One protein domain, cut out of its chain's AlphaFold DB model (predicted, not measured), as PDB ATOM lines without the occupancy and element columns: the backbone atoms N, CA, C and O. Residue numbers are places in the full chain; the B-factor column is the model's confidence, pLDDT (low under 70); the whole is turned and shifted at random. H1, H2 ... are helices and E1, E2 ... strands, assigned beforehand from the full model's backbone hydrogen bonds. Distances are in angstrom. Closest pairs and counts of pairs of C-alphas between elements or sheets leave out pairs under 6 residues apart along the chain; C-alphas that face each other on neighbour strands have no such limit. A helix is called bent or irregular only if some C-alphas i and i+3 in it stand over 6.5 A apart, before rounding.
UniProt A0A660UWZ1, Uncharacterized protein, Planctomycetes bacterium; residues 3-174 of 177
ATOM      1  N   SER A   3      48.157  28.034 -21.056       93.38
ATOM      2  CA  SER A   3      46.867  28.270 -20.388       93.38
ATOM      3  C   SER A   3      46.630  29.745 -20.049       93.38
ATOM      4  O   SER A   3      45.542  30.248 -20.279       93.38
ATOM      5  N   PHE A   4      47.643  30.465 -19.554       95.44
ATOM      6  CA  PHE A   4      47.497  31.894 -19.244       95.44
ATOM      7  C   PHE A   4      47.371  32.773 -20.487       95.44
ATOM      8  O   PHE A   4      46.865  33.876 -20.373       95.44
ATOM      9  N   GLU A   5      47.875  32.325 -21.636       94.94
ATOM     10  CA  GLU A   5      47.811  33.088 -22.890       94.94
ATOM     11  C   GLU A   5      46.454  32.946 -23.586       94.94
ATOM     12  O   GLU A   5      46.043  33.876 -24.260       94.94
ATOM     13  N   HIS A   6      45.759  31.819 -23.396       95.50
ATOM     14  CA  HIS A   6      44.523  31.508 -24.128       95.50
ATOM     15  C   HIS A   6      43.261  31.542 -23.256       95.50
ATOM     16  O   HIS A   6      42.149  31.480 -23.766       95.50
ATOM     17  N   LEU A   7      43.387  31.639 -21.927       95.75
ATOM     18  CA  LEU A   7      42.220  31.865 -21.069       95.75
ATOM     19  C   LEU A   7      41.445  33.150 -21.418       95.75
ATOM     20  O   LEU A   7      40.214  33.087 -21.406       95.75
ATOM     21  N   PRO A   8      42.094  34.273 -21.782       95.25
ATOM     22  CA  PRO A   8      41.386  35.464 -22.251       95.25
ATOM     23  C   PRO A   8      40.543  35.239 -23.516       95.25
ATOM     24  O   PRO A   8      39.520  35.899 -23.681       95.25
ATOM     25  N   ASP A   9      40.882  34.265 -24.369       95.00
ATOM     26  CA  ASP A   9      40.107  33.962 -25.585       95.00
ATOM     27  C   ASP A   9      38.666  33.534 -25.267       95.00
ATOM     28  O   ASP A   9      37.752  33.724 -26.073       95.00
ATOM     29  N   THR A  10      38.433  33.001 -24.063       93.75
ATOM     30  CA  THR A  10      37.090  32.626 -23.600       93.75
ATOM     31  C   THR A  10      36.139  33.816 -23.478       93.75
ATOM     32  O   THR A  10      34.928  33.625 -23.542       93.75
ATOM     33  N   LEU A  11      36.658  35.048 -23.403       91.62
ATOM     34  CA  LEU A  11      35.857  36.275 -23.412       91.62
ATOM     35  C   LEU A  11      35.088  36.479 -24.727       91.62
ATOM     36  O   LEU A  11      34.142  37.260 -24.764       91.62
ATOM     37  N   GLN A  12      35.475  35.780 -25.798       92.38
ATOM     38  CA  GLN A  12      34.785  35.804 -27.093       92.38
ATOM     39  C   GLN A  12      33.680  34.739 -27.211       92.38
ATOM     40  O   GLN A  12      32.978  34.681 -28.223       92.38
ATOM     41  N   MET A  13      33.522  33.865 -26.212       93.69
ATOM     42  CA  MET A  13      32.487  32.831 -26.216       93.69
ATOM     43  C   MET A  13      31.118  33.405 -25.822       93.69
ATOM     44  O   MET A  13      31.017  34.347 -25.040       93.69
ATOM     45  N   GLN A  14      30.043  32.805 -26.341       91.81
ATOM     46  CA  GLN A  14      28.671  33.209 -26.015       91.81
ATOM     47  C   GLN A  14      28.271  32.707 -24.613       91.81
ATOM     48  O   GLN A  14      28.303  31.494 -24.391       91.81
ATOM     49  N   PRO A  15      27.889  33.591 -23.670       89.75
ATOM     50  CA  PRO A  15      27.464  33.196 -22.328       89.75
ATOM     51  C   PRO A  15      26.089  32.485 -22.321       89.75
ATOM     52  O   PRO A  15      25.287  32.698 -23.231       89.75
ATOM     53  N   PRO A  16      25.771  31.690 -21.277       91.38
ATOM     54  CA  PRO A  16      26.609  31.405 -20.113       91.38
ATOM     55  C   PRO A  16      27.705  30.381 -20.432       91.38
ATOM     56  O   PRO A  16      27.456  29.369 -21.083       91.38
ATOM     57  N   ILE A  17      28.914  30.622 -19.923       93.62
ATOM     58  CA  ILE A  17      30.043  29.693 -20.039       93.62
ATOM     59  C   ILE A  17      30.577  29.319 -18.660       93.62
ATOM     60  O   ILE A  17      30.588  30.131 -17.737       93.62
ATOM     61  N   PHE A  18      31.064  28.088 -18.547       95.56
ATOM     62  CA  PHE A  18      31.873  27.631 -17.428       95.56
ATOM     63  C   PHE A  18      33.257  27.273 -17.961       95.56
ATOM     64  O   PHE A  18      33.389  26.405 -18.824       95.56
ATOM     65  N   VAL A  19      34.284  27.952 -17.455       96.38
ATOM     66  CA  VAL A  19      35.668  27.758 -17.887       96.38
ATOM     67  C   VAL A  19      36.438  27.071 -16.769       96.38
ATOM     68  O   VAL A  19      36.559  27.603 -15.667       96.38
ATOM     69  N   PHE A  20      36.987  25.896 -17.065       96.81
ATOM     70  CA  PHE A  20      37.909  25.191 -16.182       96.81
ATOM     71  C   PHE A  20      39.309  25.199 -16.787       96.81
ATOM     72  O   PHE A  20      39.507  24.772 -17.924       96.81
ATOM     73  N   ALA A  21      40.289  25.649 -16.006       96.31
ATOM     74  CA  ALA A  21      41.681  25.691 -16.419       96.31
ATOM     75  C   ALA A  21      42.560  24.996 -15.383       96.31
ATOM     76  O   ALA A  21      42.647  25.427 -14.235       96.31
ATOM     77  N   HIS A  22      43.256  23.943 -15.803       95.81
ATOM     78  CA  HIS A  22      44.257  23.297 -14.968       95.81
ATOM     79  C   HIS A  22      45.643  23.866 -15.290       95.81
ATOM     80  O   HIS A  22      46.165  23.693 -16.395       95.81
ATOM     81  N   ILE A  23      46.238  24.563 -14.323       95.44
ATOM     82  CA  ILE A  23      47.582  25.135 -14.436       95.44
ATOM     83  C   ILE A  23      48.535  24.240 -13.647       95.44
ATOM     84  O   ILE A  23      48.491  24.198 -12.426       95.44
ATOM     85  N   VAL A  24      49.411  23.526 -14.359       94.19
ATOM     86  CA  VAL A  24      50.356  22.578 -13.742       94.19
ATOM     87  C   VAL A  24      51.392  23.295 -12.870       94.19
ATOM     88  O   VAL A  24      51.833  22.766 -11.855       94.19
ATOM     89  N   CYS A  25      51.809  24.505 -13.242       94.31
ATOM     90  CA  CYS A  25      52.723  25.281 -12.408       94.31
ATOM     91  C   CYS A  25      52.012  25.751 -11.118       94.31
ATOM     92  O   CYS A  25      50.869  26.188 -11.194       94.31
ATOM     93  N   PRO A  26      52.683  25.735  -9.951       94.69
ATOM     94  CA  PRO A  26      54.128  25.621  -9.767       94.69
ATOM     95  C   PRO A  26      54.641  24.192  -9.499       94.69
ATOM     96  O   PRO A  26      55.723  24.066  -8.926       94.69
ATOM     97  N   HIS A  27      53.930  23.128  -9.892       93.31
ATOM     98  CA  HIS A  27      54.392  21.749  -9.688       93.31
ATOM     99  C   HIS A  27      55.799  21.509 -10.270       93.31
ATOM    100  O   HIS A  27      56.221  22.145 -11.238       93.31
ATOM    101  N   SER A  28      56.533  20.577  -9.657       90.75
ATOM    102  CA  SER A  28      57.842  20.143 -10.155       90.75
ATOM    103  C   SER A  28      57.721  19.406 -11.510       90.75
ATOM    104  O   SER A  28      56.701  18.761 -11.759       90.75
ATOM    105  N   PRO A  29      58.737  19.442 -12.393       92.44
ATOM    106  CA  PRO A  29      60.024  20.126 -12.248       92.44
ATOM    107  C   PRO A  29      59.888  21.658 -12.239       92.44
ATOM    108  O   PRO A  29      59.059  22.228 -12.941       92.44
ATOM    109  N   PHE A  30      60.714  22.328 -11.433       93.94
ATOM    110  CA  PHE A  30      60.740  23.791 -11.353       93.94
ATOM    111  C   PHE A  30      61.542  24.355 -12.529       93.94
ATOM    112  O   PHE A  30      62.762  24.478 -12.454       93.94
ATOM    113  N   VAL A  31      60.852  24.624 -13.636       94.62
ATOM    114  CA  VAL A  31      61.439  25.012 -14.927       94.62
ATOM    115  C   VAL A  31      61.519  26.524 -15.130       94.62
ATOM    116  O   VAL A  31      62.222  26.961 -16.036       94.62
ATOM    117  N   PHE A  32      60.857  27.325 -14.291       96.06
ATOM    118  CA  PHE A  32      60.886  28.787 -14.360       96.06
ATOM    119  C   PHE A  32      61.551  29.422 -13.134       96.06
ATOM    120  O   PHE A  32      61.285  29.041 -11.992       96.06
ATOM    121  N   ASP A  33      62.397  30.429 -13.364       95.25
ATOM    122  CA  ASP A  33      62.829  31.360 -12.324       95.25
ATOM    123  C   ASP A  33      61.698  32.351 -11.979       95.25
ATOM    124  O   ASP A  33      60.640  32.375 -12.607       95.25
ATOM    125  N   GLN A  34      61.924  33.213 -10.985       96.38
ATOM    126  CA  GLN A  34      60.928  34.198 -10.536       96.38
ATOM    127  C   GLN A  34      60.506  35.229 -11.599       96.38
ATOM    128  O   GLN A  34      59.534  35.951 -11.394       96.38
ATOM    129  N   THR A  35      61.239  35.323 -12.710       96.00
ATOM    130  CA  THR A  35      60.952  36.217 -13.839       96.00
ATOM    131  C   THR A  35      60.316  35.491 -15.026       96.00
ATOM    132  O   THR A  35      59.948  36.145 -15.997       96.00
ATOM    133  N   GLY A  36      60.171  34.162 -14.955       94.81
ATOM    134  CA  GLY A  36      59.655  33.335 -16.046       94.81
ATOM    135  C   GLY A  36      60.709  32.865 -17.045       94.81
ATOM    136  O   GLY A  36      60.356  32.268 -18.061       94.81
ATOM    137  N   ARG A  37      61.999  33.106 -16.783       95.88
ATOM    138  CA  ARG A  37      63.093  32.556 -17.601       95.88
ATOM    139  C   ARG A  37      63.376  31.110 -17.193       95.88
ATOM    140  O   ARG A  37      63.035  30.737 -16.070       95.88
ATOM    141  N   PRO A  38      64.022  30.299 -18.048       95.25
ATOM    142  CA  PRO A  38      64.415  28.946 -17.676       95.25
ATOM    143  C   PRO A  38      65.204  28.922 -16.359       95.25
ATOM    144  O   PRO A  38      66.207  29.621 -16.209       95.25
ATOM    145  N   ALA A  39      64.744  28.123 -15.400       92.06
ATOM    146  CA  ALA A  39      65.487  27.837 -14.182       92.06
ATOM    147  C   ALA A  39      66.592  26.803 -14.450       92.06
ATOM    148  O   ALA A  39      66.492  25.967 -15.348       92.06
ATOM    149  N   GLY A  40      67.653  26.847 -13.640       86.00
ATOM    150  CA  GLY A  40      68.634  25.762 -13.589       86.00
ATOM    151  C   GLY A  40      68.033  24.481 -12.991       86.00
ATOM    152  O   GLY A  40      66.969  24.535 -12.378       86.00
ATOM    153  N   PRO A  41      68.707  23.327 -13.129       84.00
ATOM    154  CA  PRO A  41      68.215  22.077 -12.562       84.00
ATOM    155  C   PRO A  41      68.178  22.138 -11.029       84.00
ATOM    156  O   PRO A  41      69.035  22.772 -10.411       84.00
ATOM    157  N   VAL A  42      67.235  21.408 -10.426       85.12
ATOM    158  CA  VAL A  42      67.270  21.079  -8.992       85.12
ATOM    159  C   VAL A  42      68.540  20.265  -8.740       85.12
ATOM    160  O   VAL A  42      68.688  19.183  -9.308       85.12
ATOM    161  N   ARG A  43      69.477  20.779  -7.934       87.81
ATOM    162  CA  ARG A  43      70.777  20.122  -7.695       87.81
ATOM    163  C   ARG A  43      70.728  19.201  -6.485       87.81
ATOM    164  O   ARG A  43      71.449  18.209  -6.441       87.81
ATOM    165  N   SER A  44      69.878  19.521  -5.514       89.12
ATOM    166  CA  SER A  44      69.682  18.726  -4.307       89.12
ATOM    167  C   SER A  44      68.227  18.770  -3.814       89.12
ATOM    168  O   SER A  44      67.514  19.742  -4.073       89.12
ATOM    169  N   PRO A  45      67.769  17.774  -3.028       85.62
ATOM    170  CA  PRO A  45      66.470  17.840  -2.351       85.62
ATOM    171  C   PRO A  45      66.301  19.045  -1.411       85.62
ATOM    172  O   PRO A  45      65.167  19.410  -1.093       85.62
ATOM    173  N   ALA A  46      67.404  19.652  -0.955       89.19
ATOM    174  CA  ALA A  46      67.382  20.841  -0.108       89.19
ATOM    175  C   ALA A  46      67.015  22.116  -0.887       89.19
ATOM    176  O   ALA A  46      66.492  23.051  -0.288       89.19
ATOM    177  N   ASP A  47      67.200  22.128  -2.212       89.44
ATOM    178  CA  ASP A  47      66.866  23.275  -3.072       89.44
ATOM    179  C   ASP A  47      65.352  23.373  -3.337       89.44
ATOM    180  O   ASP A  47      64.853  24.406  -3.788       89.44
ATOM    181  N   TYR A  48      64.605  22.291  -3.072       91.00
ATOM    182  CA  TYR A  48      63.191  22.155  -3.427       91.00
ATOM    183  C   TYR A  48      62.319  23.323  -2.930       91.00
ATOM    184  O   TYR A  48      61.572  23.872  -3.743       91.00
ATOM    185  N   PRO A  49      62.397  23.761  -1.653       91.25
ATOM    186  CA  PRO A  49      61.567  24.865  -1.171       91.25
ATOM    187  C   PRO A  49      61.882  26.186  -1.874       91.25
ATOM    188  O   PRO A  49      60.971  26.924  -2.242       91.25
ATOM    189  N   GLU A  50      63.165  26.483  -2.088       93.31
ATOM    190  CA  GLU A  50      63.575  27.724  -2.743       93.31
ATOM    191  C   GLU A  50      63.118  27.750  -4.204       93.31
ATOM    192  O   GLU A  50      62.557  28.746  -4.669       93.31
ATOM    193  N   MET A  51      63.313  26.648  -4.927       94.19
ATOM    194  CA  MET A  51      62.900  26.547  -6.324       94.19
ATOM    195  C   MET A  51      61.379  26.596  -6.485       94.19
ATOM    196  O   MET A  51      60.893  27.289  -7.382       94.19
ATOM    197  N   TYR A  52      60.631  25.962  -5.575       94.62
ATOM    198  CA  TYR A  52      59.178  26.099  -5.498       94.62
ATOM    199  C   TYR A  52      58.765  27.567  -5.346       94.62
ATOM    200  O   TYR A  52      57.959  28.060  -6.133       94.62
ATOM    201  N   VAL A  53      59.351  28.297  -4.388       95.56
ATOM    202  CA  VAL A  53      59.015  29.710  -4.136       95.56
ATOM    203  C   VAL A  53      59.357  30.595  -5.335       95.56
ATOM    204  O   VAL A  53      58.580  31.485  -5.680       95.56
ATOM    205  N   ARG A  54      60.499  30.365  -5.994       96.44
ATOM    206  CA  ARG A  54      60.887  31.120  -7.198       96.44
ATOM    207  C   ARG A  54      59.864  30.935  -8.317       96.44
ATOM    208  O   ARG A  54      59.371  31.933  -8.833       96.44
ATOM    209  N   GLN A  55      59.499  29.697  -8.643       96.69
ATOM    210  CA  GLN A  55      58.493  29.429  -9.672       96.69
ATOM    211  C   GLN A  55      57.110  29.958  -9.263       96.69
ATOM    212  O   GLN A  55      56.421  30.566 -10.080       96.69
ATOM    213  N   LEU A  56      56.723  29.807  -7.992       96.81
ATOM    214  CA  LEU A  56      55.461  30.325  -7.457       96.81
ATOM    215  C   LEU A  56      55.338  31.845  -7.638       96.81
ATOM    216  O   LEU A  56      54.276  32.314  -8.028       96.81
ATOM    217  N   LYS A  57      56.411  32.622  -7.428       97.94
ATOM    218  CA  LYS A  57      56.394  34.077  -7.680       97.94
ATOM    219  C   LYS A  57      56.043  34.411  -9.131       97.94
ATOM    220  O   LYS A  57      55.262  35.328  -9.371       97.94
ATOM    221  N   TYR A  58      56.596  33.664 -10.084       97.69
ATOM    222  CA  TYR A  58      56.271  33.849 -11.493       97.69
ATOM    223  C   TYR A  58      54.818  33.463 -11.796       97.69
ATOM    224  O   TYR A  58      54.110  34.224 -12.452       97.69
ATOM    225  N   VAL A  59      54.343  32.329 -11.271       97.19
ATOM    226  CA  VAL A  59      52.941  31.907 -11.432       97.19
ATOM    227  C   VAL A  59      51.987  32.944 -10.848       97.19
ATOM    228  O   VAL A  59      51.045  33.328 -11.531       97.19
ATOM    229  N   ASN A  60      52.258  33.462  -9.649       97.62
ATOM    230  CA  ASN A  60      51.443  34.508  -9.028       97.62
ATOM    231  C   ASN A  60      51.344  35.748  -9.920       97.62
ATOM    232  O   ASN A  60      50.245  36.247 -10.130       97.62
ATOM    233  N   LYS A  61      52.464  36.197 -10.508       98.00
ATOM    234  CA  LYS A  61      52.454  37.300 -11.478       98.00
ATOM    235  C   LYS A  61      51.521  37.002 -12.659       98.00
ATOM    236  O   LYS A  61      50.699  37.843 -13.002       98.00
ATOM    237  N   ARG A  62      51.611  35.803 -13.247       97.94
ATOM    238  CA  ARG A  62      50.755  35.395 -14.374       97.94
ATOM    239  C   ARG A  62      49.273  35.298 -14.000       97.94
ATOM    240  O   ARG A  62      48.431  35.638 -14.822       97.94
ATOM    241  N   VAL A  63      48.956  34.857 -12.779       97.75
ATOM    242  CA  VAL A  63      47.580  34.843 -12.256       97.75
ATOM    243  C   VAL A  63      47.042  36.263 -12.124       97.75
ATOM    244  O   VAL A  63      45.931  36.517 -12.575       97.75
ATOM    245  N   THR A  64      47.810  37.188 -11.542       97.62
ATOM    246  CA  THR A  64      47.388  38.590 -11.408       97.62
ATOM    247  C   THR A  64      47.145  39.228 -12.773       97.62
ATOM    248  O   THR A  64      46.078  39.787 -12.981       97.62
ATOM    249  N   GLU A  65      48.068  39.053 -13.725       97.69
ATOM    250  CA  GLU A  65      47.909  39.555 -15.098       97.69
ATOM    251  C   GLU A  65      46.643  39.003 -15.774       97.69
ATOM    252  O   GLU A  65      45.899  39.763 -16.387       97.69
ATOM    253  N   LEU A  66      46.355  37.703 -15.616       97.19
ATOM    254  CA  LEU A  66      45.126  37.100 -16.137       97.19
ATOM    255  C   LEU A  66      43.874  37.708 -15.491       97.19
ATOM    256  O   LEU A  66      42.917  38.022 -16.192       97.19
ATOM    257  N   VAL A  67      43.850  37.851 -14.164       97.00
ATOM    258  CA  VAL A  67      42.693  38.425 -13.459       97.00
ATOM    259  C   VAL A  67      42.463  39.876 -13.887       97.00
ATOM    260  O   VAL A  67      41.321  40.244 -14.159       97.00
ATOM    261  N   ASP A  68      43.528  40.671 -14.014       96.69
ATOM    262  CA  ASP A  68      43.454  42.049 -14.505       96.69
ATOM    263  C   ASP A  68      42.882  42.107 -15.932       96.69
ATOM    264  O   ASP A  68      42.009  42.926 -16.222       96.69
ATOM    265  N   GLU A  69      43.309  41.199 -16.814       96.00
ATOM    266  CA  GLU A  69      42.814  41.111 -18.190       96.00
ATOM    267  C   GLU A  69      41.337  40.704 -18.262       96.00
ATOM    268  O   GLU A  69      40.559  41.338 -18.984       96.00
ATOM    269  N   LEU A  70      40.921  39.708 -17.470       94.81
ATOM    270  CA  LEU A  70      39.513  39.323 -17.346       94.81
ATOM    271  C   LEU A  70      38.677  40.505 -16.840       94.81
ATOM    272  O   LEU A  70      37.582  40.755 -17.334       94.81
ATOM    273  N   PHE A  71      39.192  41.271 -15.885       94.44
ATOM    274  CA  PHE A  71      38.507  42.426 -15.315       94.44
ATOM    275  C   PHE A  71      38.404  43.624 -16.255       94.44
ATOM    276  O   PHE A  71      37.411  44.355 -16.183       94.44
ATOM    277  N   ALA A  72      39.405  43.832 -17.104       95.12
ATOM    278  CA  ALA A  72      39.428  44.915 -18.077       95.12
ATOM    279  C   ALA A  72      38.527  44.639 -19.289       95.12
ATOM    280  O   ALA A  72      37.962  45.579 -19.845       95.12
ATOM    281  N   ASN A  73      38.380  43.370 -19.684       94.25
ATOM    282  CA  ASN A  73      37.768  43.005 -20.966       94.25
ATOM    283  C   ASN A  73      36.446  42.226 -20.853       94.25
ATOM    284  O   ASN A  73      35.800  41.983 -21.872       94.25
ATOM    285  N   SER A  74      36.000  41.845 -19.651       90.75
ATOM    286  CA  SER A  74      34.683  41.214 -19.485       90.75
ATOM    287  C   SER A  74      33.560  42.253 -19.470       90.75
ATOM    288  O   SER A  74      33.547  43.140 -18.618       90.75
ATOM    289  N   ALA A  75      32.562  42.093 -20.347       87.06
ATOM    290  CA  ALA A  75      31.351  42.924 -20.340       87.06
ATOM    291  C   ALA A  75      30.558  42.806 -19.020       87.06
ATOM    292  O   ALA A  75      29.977  43.781 -18.549       87.06
ATOM    293  N   GLN A  76      30.570  41.619 -18.407       87.56
ATOM    294  CA  GLN A  76      30.038  41.356 -17.073       87.56
ATOM    295  C   GLN A  76      31.134  40.723 -16.219       87.56
ATOM    296  O   GLN A  76      31.805  39.793 -16.661       87.56
ATOM    297  N   ARG A  77      31.310  41.211 -14.987       90.94
ATOM    298  CA  ARG A  77      32.309  40.662 -14.062       90.94
ATOM    299  C   ARG A  77      32.012  39.176 -13.786       90.94
ATOM    300  O   ARG A  77      30.905  38.877 -13.337       90.94
ATOM    301  N   PRO A  78      32.955  38.253 -14.059       94.88
ATOM    302  CA  PRO A  78      32.725  36.826 -13.867       94.88
ATOM    303  C   PRO A  78      32.852  36.435 -12.393       94.88
ATOM    304  O   PRO A  78      33.502  37.124 -11.610       94.88
ATOM    305  N   ILE A  79      32.293  35.278 -12.036       97.50
ATOM    306  CA  ILE A  79      32.669  34.563 -10.811       97.50
ATOM    307  C   ILE A  79      34.056  33.956 -11.052       97.50
ATOM    308  O   ILE A  79      34.240  33.228 -12.027       97.50
ATOM    309  N   ILE A  80      35.029  34.241 -10.183       98.00
ATOM    310  CA  ILE A  80      36.386  33.682 -10.296       98.00
ATOM    311  C   ILE A  80      36.677  32.828  -9.070       98.00
ATOM    312  O   ILE A  80      36.524  33.281  -7.938       98.00
ATOM    313  N   ILE A  81      37.139  31.602  -9.308       98.38
ATOM    314  CA  ILE A  81      37.616  30.680  -8.277       98.38
ATOM    315  C   ILE A  81      39.078  30.370  -8.592       98.38
ATOM    316  O   ILE A  81      39.388  29.839  -9.659       98.38
ATOM    317  N   LEU A  82      39.975  30.691  -7.664       98.00
ATOM    318  CA  LEU A  82      41.380  30.296  -7.721       98.00
ATOM    319  C   LEU A  82      41.628  29.266  -6.624       98.00
ATOM    320  O   LEU A  82      41.656  29.602  -5.441       98.00
ATOM    321  N   GLN A  83      41.810  28.012  -7.025       97.81
ATOM    322  CA  GLN A  83      41.922  26.891  -6.101       97.81
ATOM    323  C   GLN A  83      43.121  26.017  -6.466       97.81
ATOM    324  O   GLN A  83      43.212  25.532  -7.593       97.81
ATOM    325  N   ALA A  84      44.027  25.792  -5.514       97.12
ATOM    326  CA  ALA A  84      45.056  24.768  -5.664       97.12
ATOM    327  C   ALA A  84      44.466  23.382  -5.364       97.12
ATOM    328  O   ALA A  84      43.637  23.221  -4.470       97.12
ATOM    329  N   ASP A  85      44.902  22.371  -6.107       95.12
ATOM    330  CA  ASP A  85      44.493  20.980  -5.913       95.12
ATOM    331  C   ASP A  85      45.098  20.377  -4.633       95.12
ATOM    332  O   ASP A  85      44.476  19.544  -3.972       95.12
ATOM    333  N   HIS A  86      46.307  20.813  -4.268       94.94
ATOM    334  CA  HIS A  86      46.967  20.495  -3.009       94.94
ATOM    335  C   HIS A  86      48.038  21.532  -2.622       94.94
ATOM    336  O   HIS A  86      48.493  22.338  -3.430       94.94
ATOM    337  N   GLY A  87      48.471  21.490  -1.360       94.25
ATOM    338  CA  GLY A  87      49.586  22.275  -0.832       94.25
ATOM    339  C   GLY A  87      50.959  21.662  -1.135       94.25
ATOM    340  O   GLY A  87      51.121  20.792  -1.994       94.25
ATOM    341  N   LEU A  88      51.992  22.087  -0.412       90.69
ATOM    342  CA  LEU A  88      53.357  21.611  -0.628       90.69
ATOM    343  C   LEU A  88      53.527  20.169  -0.123       90.69
ATOM    344  O   LEU A  88      53.294  19.863   1.042       90.69
ATOM    345  N   ARG A  89      54.024  19.277  -0.986       90.94
ATOM    346  CA  ARG A  89      54.247  17.853  -0.662       90.94
ATOM    347  C   ARG A  89      55.718  17.486  -0.434       90.94
ATOM    348  O   ARG A  89      56.092  16.332  -0.599       90.94
ATOM    349  N   TRP A  90      56.560  18.451  -0.056       90.06
ATOM    350  CA  TRP A  90      58.019  18.272   0.015       90.06
ATOM    351  C   TRP A  90      58.457  17.160   0.980       90.06
ATOM    352  O   TRP A  90      59.232  16.288   0.599       90.06
ATOM    353  N   LYS A  91      57.950  17.173   2.220       92.50
ATOM    354  CA  LYS A  91      58.270  16.167   3.253       92.50
ATOM    355  C   LYS A  91      57.182  15.107   3.429       92.50
ATOM    356  O   LYS A  91      57.226  14.336   4.383       92.50
ATOM    357  N   LEU A  92      56.189  15.090   2.543       93.62
ATOM    358  CA  LEU A  92      55.052  14.188   2.651       93.62
ATOM    359  C   LEU A  92      55.484  12.747   2.370       93.62
ATOM    360  O   LEU A  92      55.922  12.427   1.265       93.62
ATOM    361  N   ASN A  93      55.282  11.859   3.338       93.88
ATOM    362  CA  ASN A  93      55.407  10.428   3.124       93.88
ATOM    363  C   ASN A  93      54.072   9.870   2.608       93.88
ATOM    364  O   ASN A  93      53.062   9.866   3.315       93.88
ATOM    365  N   ARG A  94      54.062   9.410   1.352       92.19
ATOM    366  CA  ARG A  94      52.862   8.879   0.684       92.19
ATOM    367  C   ARG A  94      52.650   7.380   0.862       92.19
ATOM    368  O   ARG A  94      51.599   6.880   0.465       92.19
ATOM    369  N   ASP A  95      53.608   6.688   1.459       93.19
ATOM    370  CA  ASP A  95      53.577   5.235   1.621       93.19
ATOM    371  C   ASP A  95      53.276   4.848   3.077       93.19
ATOM    372  O   ASP A  95      52.546   3.893   3.334       93.19
ATOM    373  N   GLU A  96      53.746   5.647   4.038       92.75
ATOM    374  CA  GLU A  96      53.607   5.410   5.475       92.75
ATOM    375  C   GLU A  96      52.951   6.616   6.180       92.75
ATOM    376  O   GLU A  96      53.650   7.450   6.764       92.75
ATOM    377  N   PRO A  97      51.603   6.707   6.202       90.94
ATOM    378  CA  PRO A  97      50.864   7.826   6.801       90.94
ATOM    379  C   PRO A  97      51.258   8.148   8.247       90.94
ATOM    380  O   PRO A  97      51.227   9.304   8.659       90.94
ATOM    381  N   LYS A  98      51.657   7.127   9.020       90.88
ATOM    382  CA  LYS A  98      52.084   7.260  10.422       90.88
ATOM    383  C   LYS A  98      53.380   8.065  10.592       90.88
ATOM    384  O   LYS A  98      53.657   8.517  11.697       90.88
ATOM    385  N   LYS A  99      54.175   8.235   9.529       94.12
ATOM    386  CA  LYS A  99      55.399   9.056   9.533       94.12
ATOM    387  C   LYS A  99      55.124  10.538   9.265       94.12
ATOM    388  O   LYS A  99      56.019  11.358   9.454       94.12
ATOM    389  N   ASN A 100      53.912  10.895   8.840       94.62
ATOM    390  CA  ASN A 100      53.531  12.289   8.643       94.62
ATOM    391  C   ASN A 100      53.138  12.916   9.981       94.62
ATOM    392  O   ASN A 100      52.276  12.410  10.696       94.62
ATOM    393  N   THR A 101      53.759  14.044  10.307       94.19
ATOM    394  CA  THR A 101      53.386  14.856  11.467       94.19
ATOM    395  C   THR A 101      52.199  15.767  11.125       94.19
ATOM    396  O   THR A 101      51.958  16.031   9.942       94.19
ATOM    397  N   PRO A 102      51.501  16.341  12.125       94.44
ATOM    398  CA  PRO A 102      50.475  17.361  11.888       94.44
ATOM    399  C   PRO A 102      50.955  18.514  10.998       94.44
ATOM    400  O   PRO A 102      50.222  18.979  10.132       94.44
ATOM    401  N   ARG A 103      52.220  18.932  11.145       93.62
ATOM    402  CA  ARG A 103      52.832  19.958  10.290       93.62
ATOM    403  C   ARG A 103      52.903  19.534   8.823       93.62
ATOM    404  O   ARG A 103      52.573  20.333   7.958       93.62
ATOM    405  N   ILE A 104      53.312  18.295   8.544       94.44
ATOM    406  CA  ILE A 104      53.409  17.777   7.171       94.44
ATOM    407  C   ILE A 104      52.019  17.692   6.531       94.44
ATOM    408  O   ILE A 104      51.854  18.067   5.370       94.44
ATOM    409  N   TYR A 105      51.007  17.250   7.287       95.00
ATOM    410  CA  TYR A 105      49.629  17.281   6.803       95.00
ATOM    411  C   TYR A 105      49.167  18.715   6.538       95.00
ATOM    412  O   TYR A 105      48.672  18.983   5.449       95.00
ATOM    413  N   LYS A 106      49.402  19.659   7.456       94.25
ATOM    414  CA  LYS A 106      49.066  21.074   7.231       94.25
ATOM    415  C   LYS A 106      49.709  21.621   5.957       94.25
ATOM    416  O   LYS A 106      48.999  22.151   5.118       94.25
ATOM    417  N   GLU A 107      51.007  21.409   5.749       93.38
ATOM    418  CA  GLU A 107      51.697  21.852   4.525       93.38
ATOM    419  C   GLU A 107      51.060  21.275   3.242       93.38
ATOM    420  O   GLU A 107      50.937  21.991   2.251       93.38
ATOM    421  N   CYS A 108      50.600  20.017   3.263       94.25
ATOM    422  CA  CYS A 108      49.954  19.364   2.118       94.25
ATOM    423  C   CYS A 108      48.489  19.787   1.894       94.25
ATOM    424  O   CYS A 108      48.022  19.738   0.757       94.25
ATOM    425  N   PHE A 109      47.746  20.129   2.946       95.62
ATOM    426  CA  PHE A 109      46.311  20.446   2.869       95.62
ATOM    427  C   PHE A 109      46.026  21.954   2.851       95.62
ATOM    428  O   PHE A 109      44.934  22.362   2.468       95.62
ATOM    429  N   SER A 110      46.995  22.798   3.214       93.38
ATOM    430  CA  SER A 110      46.892  24.251   3.072       93.38
ATOM    431  C   SER A 110      47.041  24.657   1.608       93.38
ATOM    432  O   SER A 110      48.148  24.769   1.081       93.38
ATOM    433  N   ILE A 111      45.902  24.870   0.959       96.19
ATOM    434  CA  ILE A 111      45.799  25.313  -0.431       96.19
ATOM    435  C   ILE A 111      45.510  26.813  -0.523       96.19
ATOM    436  O   ILE A 111      44.945  27.409   0.394       96.19
ATOM    437  N   LEU A 112      45.837  27.414  -1.669       96.19
ATOM    438  CA  LEU A 112      45.167  28.644  -2.081       96.19
ATOM    439  C   LEU A 112      43.706  28.299  -2.396       96.19
ATOM    440  O   LEU A 112      43.461  27.395  -3.192       96.19
ATOM    441  N   ASN A 113      42.766  29.010  -1.779       97.31
ATOM    442  CA  ASN A 113      41.339  28.901  -2.058       97.31
ATOM    443  C   ASN A 113      40.729  30.305  -2.003       97.31
ATOM    444  O   ASN A 113      40.467  30.827  -0.921       97.31
ATOM    445  N   ALA A 114      40.608  30.955  -3.156       97.25
ATOM    446  CA  ALA A 114      40.191  32.346  -3.266       97.25
ATOM    447  C   ALA A 114      39.015  32.497  -4.231       97.25
ATOM    448  O   ALA A 114      38.920  31.792  -5.237       97.25
ATOM    449  N   TYR A 115      38.149  33.456  -3.916       98.12
ATOM    450  CA  TYR A 115      36.885  33.687  -4.599       98.12
ATOM    451  C   TYR A 115      36.749  35.165  -4.930       98.12
ATOM    452  O   TYR A 115      37.041  36.020  -4.095       98.12
ATOM    453  N   TYR A 116      36.250  35.455  -6.122       97.88
ATOM    454  CA  TYR A 116      35.703  36.757  -6.467       97.88
ATOM    455  C   TYR A 116      34.251  36.569  -6.890       97.88
ATOM    456  O   TYR A 116      33.963  35.814  -7.825       97.88
ATOM    457  N   LEU A 117      33.363  37.248  -6.169       97.62
ATOM    458  CA  LEU A 117      31.920  37.211  -6.348       97.62
ATOM    459  C   LEU A 117      31.469  38.588  -6.870       97.62
ATOM    460  O   LEU A 117      31.720  39.589  -6.192       97.62
ATOM    461  N   PRO A 118      30.884  38.691  -8.083       95.94
ATOM    462  CA  PRO A 118      30.654  39.979  -8.750       95.94
ATOM    463  C   PRO A 118      29.628  40.899  -8.071       95.94
ATOM    464  O   PRO A 118      29.635  42.101  -8.331       95.94
ATOM    465  N   ASP A 119      28.760  40.366  -7.214       96.06
ATOM    466  CA  ASP A 119      27.819  41.132  -6.382       96.06
ATOM    467  C   ASP A 119      28.404  41.542  -5.020       96.06
ATOM    468  O   ASP A 119      27.762  42.277  -4.273       96.06
ATOM    469  N   TYR A 120      29.633  41.113  -4.721       96.06
ATOM    470  CA  TYR A 120      30.336  41.349  -3.462       96.06
ATOM    471  C   TYR A 120      29.619  40.800  -2.217       96.06
ATOM    472  O   TYR A 120      29.962  41.194  -1.098       96.06
ATOM    473  N   ASP A 121      28.670  39.873  -2.382       97.25
ATOM    474  CA  ASP A 121      28.049  39.180  -1.257       97.25
ATOM    475  C   ASP A 121      28.842  37.916  -0.909       97.25
ATOM    476  O   ASP A 121      28.721  36.867  -1.535       97.25
ATOM    477  N   TYR A 122      29.665  38.027   0.129       96.62
ATOM    478  CA  TYR A 122      30.471  36.926   0.655       96.62
ATOM    479  C   TYR A 122      29.865  36.303   1.920       96.62
ATOM    480  O   TYR A 122      30.551  35.556   2.613       96.62
ATOM    481  N   SER A 123      28.602  36.603   2.253       95.81
ATOM    482  CA  SER A 123      27.971  36.207   3.522       95.81
ATOM    483  C   SER A 123      27.858  34.693   3.724       95.81
ATOM    484  O   SER A 123      27.871  34.224   4.862       95.81
ATOM    485  N   GLN A 124      27.782  33.925   2.633       95.25
ATOM    486  CA  GLN A 124      27.758  32.460   2.673       95.25
ATOM    487  C   GLN A 124      29.159  31.824   2.738       95.25
ATOM    488  O   GLN A 124      29.278  30.627   3.004       95.25
ATOM    489  N   LEU A 125      30.228  32.593   2.494       96.75
ATOM    490  CA  LEU A 125      31.601  32.122   2.668       96.75
ATOM    491  C   LEU A 125      32.041  32.276   4.126       96.75
ATOM    492  O   LEU A 125      31.590  33.149   4.862       96.75
ATOM    493  N   TYR A 126      32.982  31.434   4.539       95.94
ATOM    494  CA  TYR A 126      33.531  31.434   5.889       95.94
ATOM    495  C   TYR A 126      35.028  31.120   5.861       95.94
ATOM    496  O   TYR A 126      35.519  30.429   4.971       95.94
ATOM    497  N   ASN A 127      35.769  31.624   6.852       93.56
ATOM    498  CA  ASN A 127      37.240  31.607   6.837       93.56
ATOM    499  C   ASN A 127      37.858  30.203   6.724       93.56
ATOM    500  O   ASN A 127      38.972  30.068   6.226       93.56
ATOM    501  N   SER A 128      37.165  29.166   7.200       93.25
ATOM    502  CA  SER A 128      37.637  27.776   7.189       93.25
ATOM    503  C   SER A 128      37.039  26.925   6.064       93.25
ATOM    504  O   SER A 128      37.107  25.700   6.147       93.25
ATOM    505  N   ILE A 129      36.420  27.540   5.050       96.31
ATOM    506  CA  ILE A 129      35.722  26.817   3.979       96.31
ATOM    507  C   ILE A 129      36.636  25.834   3.244       96.31
ATOM    508  O   ILE A 129      37.699  26.198   2.728       96.31
ATOM    509  N   SER A 130      36.198  24.576   3.164       96.25
ATOM    510  CA  SER A 130      36.845  23.565   2.331       96.25
ATOM    511  C   SER A 130      36.346  23.651   0.882       96.25
ATOM    512  O   SER A 130      35.161  23.918   0.654       96.25
ATOM    513  N   PRO A 131      37.199  23.329  -0.112       97.19
ATOM    514  CA  PRO A 131      36.810  23.152  -1.516       97.19
ATOM    515  C   PRO A 131      35.565  22.302  -1.765       97.19
ATOM    516  O   PRO A 131      34.894  22.451  -2.784       97.19
ATOM    517  N   VAL A 132      35.235  21.390  -0.844       97.31
ATOM    518  CA  VAL A 132      34.044  20.538  -0.962       97.31
ATOM    519  C   VAL A 132      32.745  21.358  -1.020       97.31
ATOM    520  O   VAL A 132      31.776  20.934  -1.656       97.31
ATOM    521  N   ASN A 133      32.728  22.544  -0.405       98.44
ATOM    522  CA  ASN A 133      31.564  23.423  -0.337       98.44
ATOM    523  C   ASN A 133      31.601  24.582  -1.347       98.44
ATOM    524  O   ASN A 133      30.584  25.248  -1.515       98.44
ATOM    525  N   THR A 134      32.698  24.774  -2.091       97.94
ATOM    526  CA  THR A 134      32.865  25.847  -3.093       97.94
ATOM    527  C   THR A 134      31.685  25.949  -4.060       97.94
ATOM    528  O   THR A 134      31.005  26.971  -4.112       97.94
ATOM    529  N   PHE A 135      31.407  24.881  -4.811       97.94
ATOM    530  CA  PHE A 135      30.335  24.906  -5.807       97.94
ATOM    531  C   PHE A 135      28.945  24.896  -5.179       97.94
ATOM    532  O   PHE A 135      28.028  25.444  -5.771       97.94
ATOM    533  N   ARG A 136      28.786  24.325  -3.978       98.31
ATOM    534  CA  ARG A 136      27.504  24.331  -3.257       98.31
ATOM    535  C   ARG A 136      27.096  25.759  -2.918       98.31
ATOM    536  O   ARG A 136      26.010  26.178  -3.289       98.31
ATOM    537  N   VAL A 137      28.009  26.519  -2.308       98.12
ATOM    538  CA  VAL A 137      27.784  27.933  -1.981       98.12
ATOM    539  C   VAL A 137      27.503  28.744  -3.244       98.12
ATOM    540  O   VAL A 137      26.486  29.425  -3.323       98.12
ATOM    541  N   ILE A 138      28.353  28.629  -4.267       97.88
ATOM    542  CA  ILE A 138      28.194  29.417  -5.500       97.88
ATOM    543  C   ILE A 138      26.883  29.072  -6.220       97.88
ATOM    544  O   ILE A 138      26.205  29.971  -6.717       97.88
ATOM    545  N   PHE A 139      26.508  27.791  -6.282       98.06
ATOM    546  CA  PHE A 139      25.312  27.370  -7.011       98.06
ATOM    547  C   PHE A 139      24.037  27.757  -6.268       98.06
ATOM    548  O   PHE A 139      23.084  28.219  -6.896       98.06
ATOM    549  N   ASN A 140      24.037  27.641  -4.942       98.00
ATOM    550  CA  ASN A 140      22.913  28.096  -4.134       98.00
ATOM    551  C   ASN A 140      22.727  29.613  -4.257       98.00
ATOM    552  O   ASN A 140      21.609  30.081  -4.452       98.00
ATOM    553  N   HIS A 141      23.825  30.373  -4.207       97.31
ATOM    554  CA  HIS A 141      23.798  31.835  -4.237       97.31
ATOM    555  C   HIS A 141      23.373  32.417  -5.593       97.31
ATOM    556  O   HIS A 141      22.469  33.246  -5.648       97.31
ATOM    557  N   TYR A 142      23.982  31.975  -6.699       96.62
ATOM    558  CA  TYR A 142      23.749  32.588  -8.019       96.62
ATOM    559  C   TYR A 142      22.683  31.903  -8.867       96.62
ATOM    560  O   TYR A 142      22.166  32.513  -9.803       96.62
ATOM    561  N   PHE A 143      22.377  30.637  -8.588       96.00
ATOM    562  CA  PHE A 143      21.532  29.819  -9.461       96.00
ATOM    563  C   PHE A 143      20.305  29.258  -8.742       96.00
ATOM    564  O   PHE A 143      19.565  28.476  -9.337       96.00
ATOM    565  N   GLY A 144      20.075  29.651  -7.481       96.38
ATOM    566  CA  GLY A 144      18.935  29.189  -6.688       96.38
ATOM    567  C   GLY A 144      18.932  27.677  -6.477       96.38
ATOM    568  O   GLY A 144      17.868  27.082  -6.329       96.38
ATOM    569  N   ALA A 145      20.108  27.044  -6.526       97.56
ATOM    570  CA  ALA A 145      20.222  25.640  -6.175       97.56
ATOM    571  C   ALA A 145      19.984  25.441  -4.669       97.56
ATOM    572  O   ALA A 145      20.110  26.362  -3.864       97.56
ATOM    573  N   GLU A 146      19.661  24.210  -4.287       97.31
ATOM    574  CA  GLU A 146      19.348  23.846  -2.903       97.31
ATOM    575  C   GLU A 146      20.302  22.747  -2.408       97.31
ATOM    576  O   GLU A 146      19.893  21.749  -1.818       97.31
ATOM    577  N   PHE A 147      21.601  22.883  -2.691       98.19
ATOM    578  CA  PHE A 147      22.590  21.918  -2.217       98.19
ATOM    579  C   PHE A 147      22.834  22.075  -0.719       98.19
ATOM    580  O   PHE A 147      23.266  23.130  -0.254       98.19
ATOM    581  N   GLU A 148      22.668  20.989   0.032       98.12
ATOM    582  CA  GLU A 148      23.121  20.932   1.418       98.12
ATOM    583  C   GLU A 148      24.650  21.075   1.498       98.12
ATOM    584  O   GLU A 148      25.405  20.423   0.757       98.12
ATOM    585  N   LEU A 149      25.114  21.918   2.427       98.00
ATOM    586  CA  LEU A 149      26.529  21.987   2.783       98.00
ATOM    587  C   LEU A 149      26.937  20.710   3.514       98.00
ATOM    588  O   LEU A 149      26.201  20.185   4.350       98.00
ATOM    589  N   VAL A 150      28.136  20.223   3.213       98.00
ATOM    590  CA  VAL A 150      28.696  19.032   3.858       98.00
ATOM    591  C   VAL A 150      29.799  19.421   4.832       98.00
ATOM    592  O   VAL A 150      30.301  20.544   4.816       98.00
ATOM    593  N   LYS A 151      30.188  18.489   5.703       97.88
ATOM    594  CA  LYS A 151      31.267  18.729   6.664       97.88
ATOM    595  C   LYS A 151      32.586  19.001   5.938       97.88
ATOM    596  O   LYS A 151      32.934  18.299   4.989       97.88
ATOM    597  N   ASP A 152      33.342  19.972   6.440       96.88
ATOM    598  CA  ASP A 152      34.696  20.274   5.976       96.88
ATOM    599  C   ASP A 152      35.688  19.215   6.493       96.88
ATOM    600  O   ASP A 152      36.447  19.435   7.436       96.88
ATOM    601  N   GLU A 153      35.653  18.025   5.890       96.94
ATOM    602  CA  GLU A 153      36.544  16.912   6.221       96.94
ATOM    603  C   GLU A 153      37.678  16.766   5.201       96.94
ATOM    604  O   GLU A 153      37.533  17.032   4.007       96.94
ATOM    605  N   SER A 154      38.836  16.329   5.687       95.94
ATOM    606  CA  SER A 154      40.047  16.115   4.901       95.94
ATOM    607  C   SER A 154      40.468  14.656   4.944       95.94
ATOM    608  O   SER A 154      40.629  14.069   6.018       95.94
ATOM    609  N   TYR A 155      40.700  14.085   3.765       95.62
ATOM    610  CA  TYR A 155      41.060  12.683   3.605       95.62
ATOM    611  C   TYR A 155      42.396  12.533   2.892       95.62
ATOM    612  O   TYR A 155      42.680  13.203   1.902       95.62
ATOM    613  N   PHE A 156      43.210  11.613   3.393       95.56
ATOM    614  CA  PHE A 156      44.484  11.225   2.813       95.56
ATOM    615  C   PHE A 156      44.403   9.802   2.257       95.56
ATOM    616  O   PHE A 156      43.758   8.946   2.856       95.56
ATOM    617  N   SER A 157      45.093   9.520   1.156       94.81
ATOM    618  CA  SER A 157      45.277   8.157   0.655       94.81
ATOM    619  C   SER A 157      46.748   7.883   0.364       94.81
ATOM    620  O   SER A 157      47.519   8.776  -0.007       94.81
ATOM    621  N   THR A 158      47.159   6.631   0.572       94.25
ATOM    622  CA  THR A 158      48.523   6.215   0.240       94.25
ATOM    623  C   THR A 158      48.663   6.022  -1.260       94.25
ATOM    624  O   THR A 158      47.687   5.804  -1.978       94.25
ATOM    625  N   LYS A 159      49.900   6.049  -1.758       90.38
ATOM    626  CA  LYS A 159      50.170   5.768  -3.172       90.38
ATOM    627  C   LYS A 159      49.718   4.359  -3.575       90.38
ATOM    628  O   LYS A 159      49.219   4.179  -4.680       90.38
ATOM    629  N   ALA A 160      49.887   3.384  -2.681       93.75
ATOM    630  CA  ALA A 160      49.518   1.991  -2.921       93.75
ATOM    631  C   ALA A 160      47.998   1.757  -2.927       93.75
ATOM    632  O   ALA A 160      47.527   0.864  -3.623       93.75
ATOM    633  N   LEU A 161      47.234   2.546  -2.163       93.38
ATOM    634  CA  LEU A 161      45.786   2.392  -2.008       93.38
ATOM    635  C   LEU A 161      45.084   3.748  -2.218       93.38
ATOM    636  O   LEU A 161      44.579   4.331  -1.255       93.38
ATOM    637  N   PRO A 162      45.033   4.265  -3.461       90.31
ATOM    638  CA  PRO A 162      44.590   5.634  -3.749       90.31
ATOM    639  C   PRO A 162      43.122   5.922  -3.390       90.31
ATOM    640  O   PRO A 162      42.769   7.086  -3.218       90.31
ATOM    641  N   TYR A 163      42.297   4.881  -3.232       93.25
ATOM    642  CA  TYR A 163      40.878   4.972  -2.857       93.25
ATOM    643  C   TYR A 163      40.591   4.541  -1.412       93.25
ATOM    644  O   TYR A 163      39.441   4.546  -0.983       93.25
ATOM    645  N   ASN A 164      41.620   4.154  -0.650       94.56
ATOM    646  CA  ASN A 164      41.470   3.858   0.768       94.56
ATOM    647  C   ASN A 164      41.706   5.139   1.573       94.56
ATOM    648  O   ASN A 164      42.846   5.497   1.880       94.56
ATOM    649  N   PHE A 165      40.621   5.852   1.854       95.62
ATOM    650  CA  PHE A 165      40.666   7.163   2.485       95.62
ATOM    651  C   PHE A 165      40.850   7.068   4.001       95.62
ATOM    652  O   PHE A 165      40.098   6.402   4.708       95.62
ATOM    653  N   ILE A 166      41.836   7.801   4.507       94.94
ATOM    654  CA  ILE A 166      42.127   7.985   5.925       94.94
ATOM    655  C   ILE A 166      41.684   9.400   6.286       94.94
ATOM    656  O   ILE A 166      42.226  10.366   5.747       94.94
ATOM    657  N   ASN A 167      40.710   9.543   7.183       96.38
ATOM    658  CA  ASN A 167      40.302  10.860   7.670       96.38
ATOM    659  C   ASN A 167      41.436  11.460   8.519       96.38
ATOM    660  O   ASN A 167      41.832  10.885   9.534       96.38
ATOM    661  N   VAL A 168      41.967  12.603   8.087       96.12
ATOM    662  CA  VAL A 168      43.065  13.331   8.747       96.12
ATOM    663  C   VAL A 168      42.615  14.684   9.301       96.12
ATOM    664  O   VAL A 168      43.444  15.471   9.750       96.12
ATOM    665  N   THR A 169      41.306  14.954   9.333       95.50
ATOM    666  CA  THR A 169      40.735  16.228   9.805       95.50
ATOM    667  C   THR A 169      41.214  16.575  11.217       95.50
ATOM    668  O   THR A 169      41.657  17.691  11.478       95.50
ATOM    669  N   ALA A 170      41.222  15.596  12.128       93.69
ATOM    670  CA  ALA A 170      41.705  15.800  13.493       93.69
ATOM    671  C   ALA A 170      43.209  16.127  13.557       93.69
ATOM    672  O   ALA A 170      43.623  16.916  14.402       93.69
ATOM    673  N   GLU A 171      44.030  15.562  12.665       92.06
ATOM    674  CA  GLU A 171      45.466  15.865  12.598       92.06
ATOM    675  C   GLU A 171      45.717  17.306  12.145       92.06
ATOM    676  O   GLU A 171      46.613  17.967  12.672       92.06
ATOM    677  N   LEU A 172      44.898  17.821  11.223       91.75
ATOM    678  CA  LEU A 172      44.984  19.203  10.744       91.75
ATOM    679  C   LEU A 172      44.594  20.230  11.813       91.75
ATOM    680  O   LEU A 172      45.107  21.346  11.796       91.75
ATOM    681  N   ASN A 173      43.758  19.855  12.780       88.94
ATOM    682  CA  ASN A 173      43.304  20.762  13.835       88.94
ATOM    683  C   ASN A 173      44.240  20.818  15.055       88.94
ATOM    684  O   ASN A 173      44.045  21.648  15.938       88.94
ATOM    685  N   LYS A 174      45.282  19.978  15.121       88.88
ATOM    686  CA  LYS A 174      46.257  20.014  16.225       88.88
ATOM    687  C   LYS A 174      47.124  21.271  16.154       88.88
ATOM    688  O   LYS A 174      47.670  21.595  15.095       88.88
TER     689      LYS A 174
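Overview. This is residues 3 to 174 of the 177 residues of an uncharacterized protein of Planctomycetes bacterium (UniProt A0A660UWZ1). A narrow two-stranded ribbon, E1 and E2, runs through the middle of the model, with H1 and the long H2 on one side of it and H4 on the other; H3 and H5 form a small helical pair beyond one end of the ribbon. Long loops make four of the links, H1 to H2, E1 to H3, E2 to H4 and H4 to H5, and under half of the residues are in named elements. The printed part has 172 residues with five named helices and two named strands, in the order H1 H2 E1 H3 E2 H4 H5; the sheet E1 - E2 is antiparallel and the class is mostly helix. It is only just compact, close to loose, with a radius of gyration of the C-alphas of 18.5 A and spans of 49 by 44 by 26 A.

Arrangement. H1, residues 3 to 12, touches H2, residues 45 to 73, at a shallow tilt of 16 degrees, the same way. H2 touches H1 with residues 62 to 73 alone, and the closest C-alphas of the two are those of Phe 4 and Leu 66, 6.5 A apart. E1, residues 80 to 83, and E2, residues 113 to 116, are antiparallel neighbours at 175 degrees; N 82 and O 114 are 2.9 A apart and N 116 and O 80 are 2.8 A apart, both within hydrogen-bond range. H3, residues 102 to 109, touches H5, residues 169 to 172, the closest C-alphas being those of Pro 102 and Glu 171, 5.3 A apart. The closest C-alphas of E2 and H4, residues 131 to 143, are those of Asn 113 and Pro 131, 7.3 A apart. H2 and H4 are apart. Every O i to N i+4 pair is within hydrogen-bond range in H3, against 22 of 25 in H2, 7 of 9 in H4 and 1 of 6 in H1, where 5 of 7 O i to N i+3 pairs are within range; H5 is too short for an O i to N i+4 pair.

Along the chain. H1 begins at C-alpha 3, (46.867, 28.270, -20.388), and is 15.7 A long. H2 measures 42.5 A, E1 9.7 A, H3 10.4 A, E2 10.6 A and H4 18.5 A. H5, 5.3 A long, ends at C-alpha 172, (44.984, 19.203, 10.744). H1 is only just irregular, with C-alphas 5 and 8 at 6.9 A; H2 and H4 are irregular, with C-alphas 46 and 49 at 7.2 A and 132 and 135 at 7.5 A.

Size, cuts and confidence. The two C-alphas farthest apart are those of Arg 43 and Gly 144, at 52.6 A. The printed part has no cut. The links H1 to H2, E1 to H3, E2 to H4 and H4 to H5 are long. Residues 155 to 156 pair with residues 166 to 167, antiparallel, within the last of these. The mean pLDDT of the printed part is 94.7, and no printed residue is under 70.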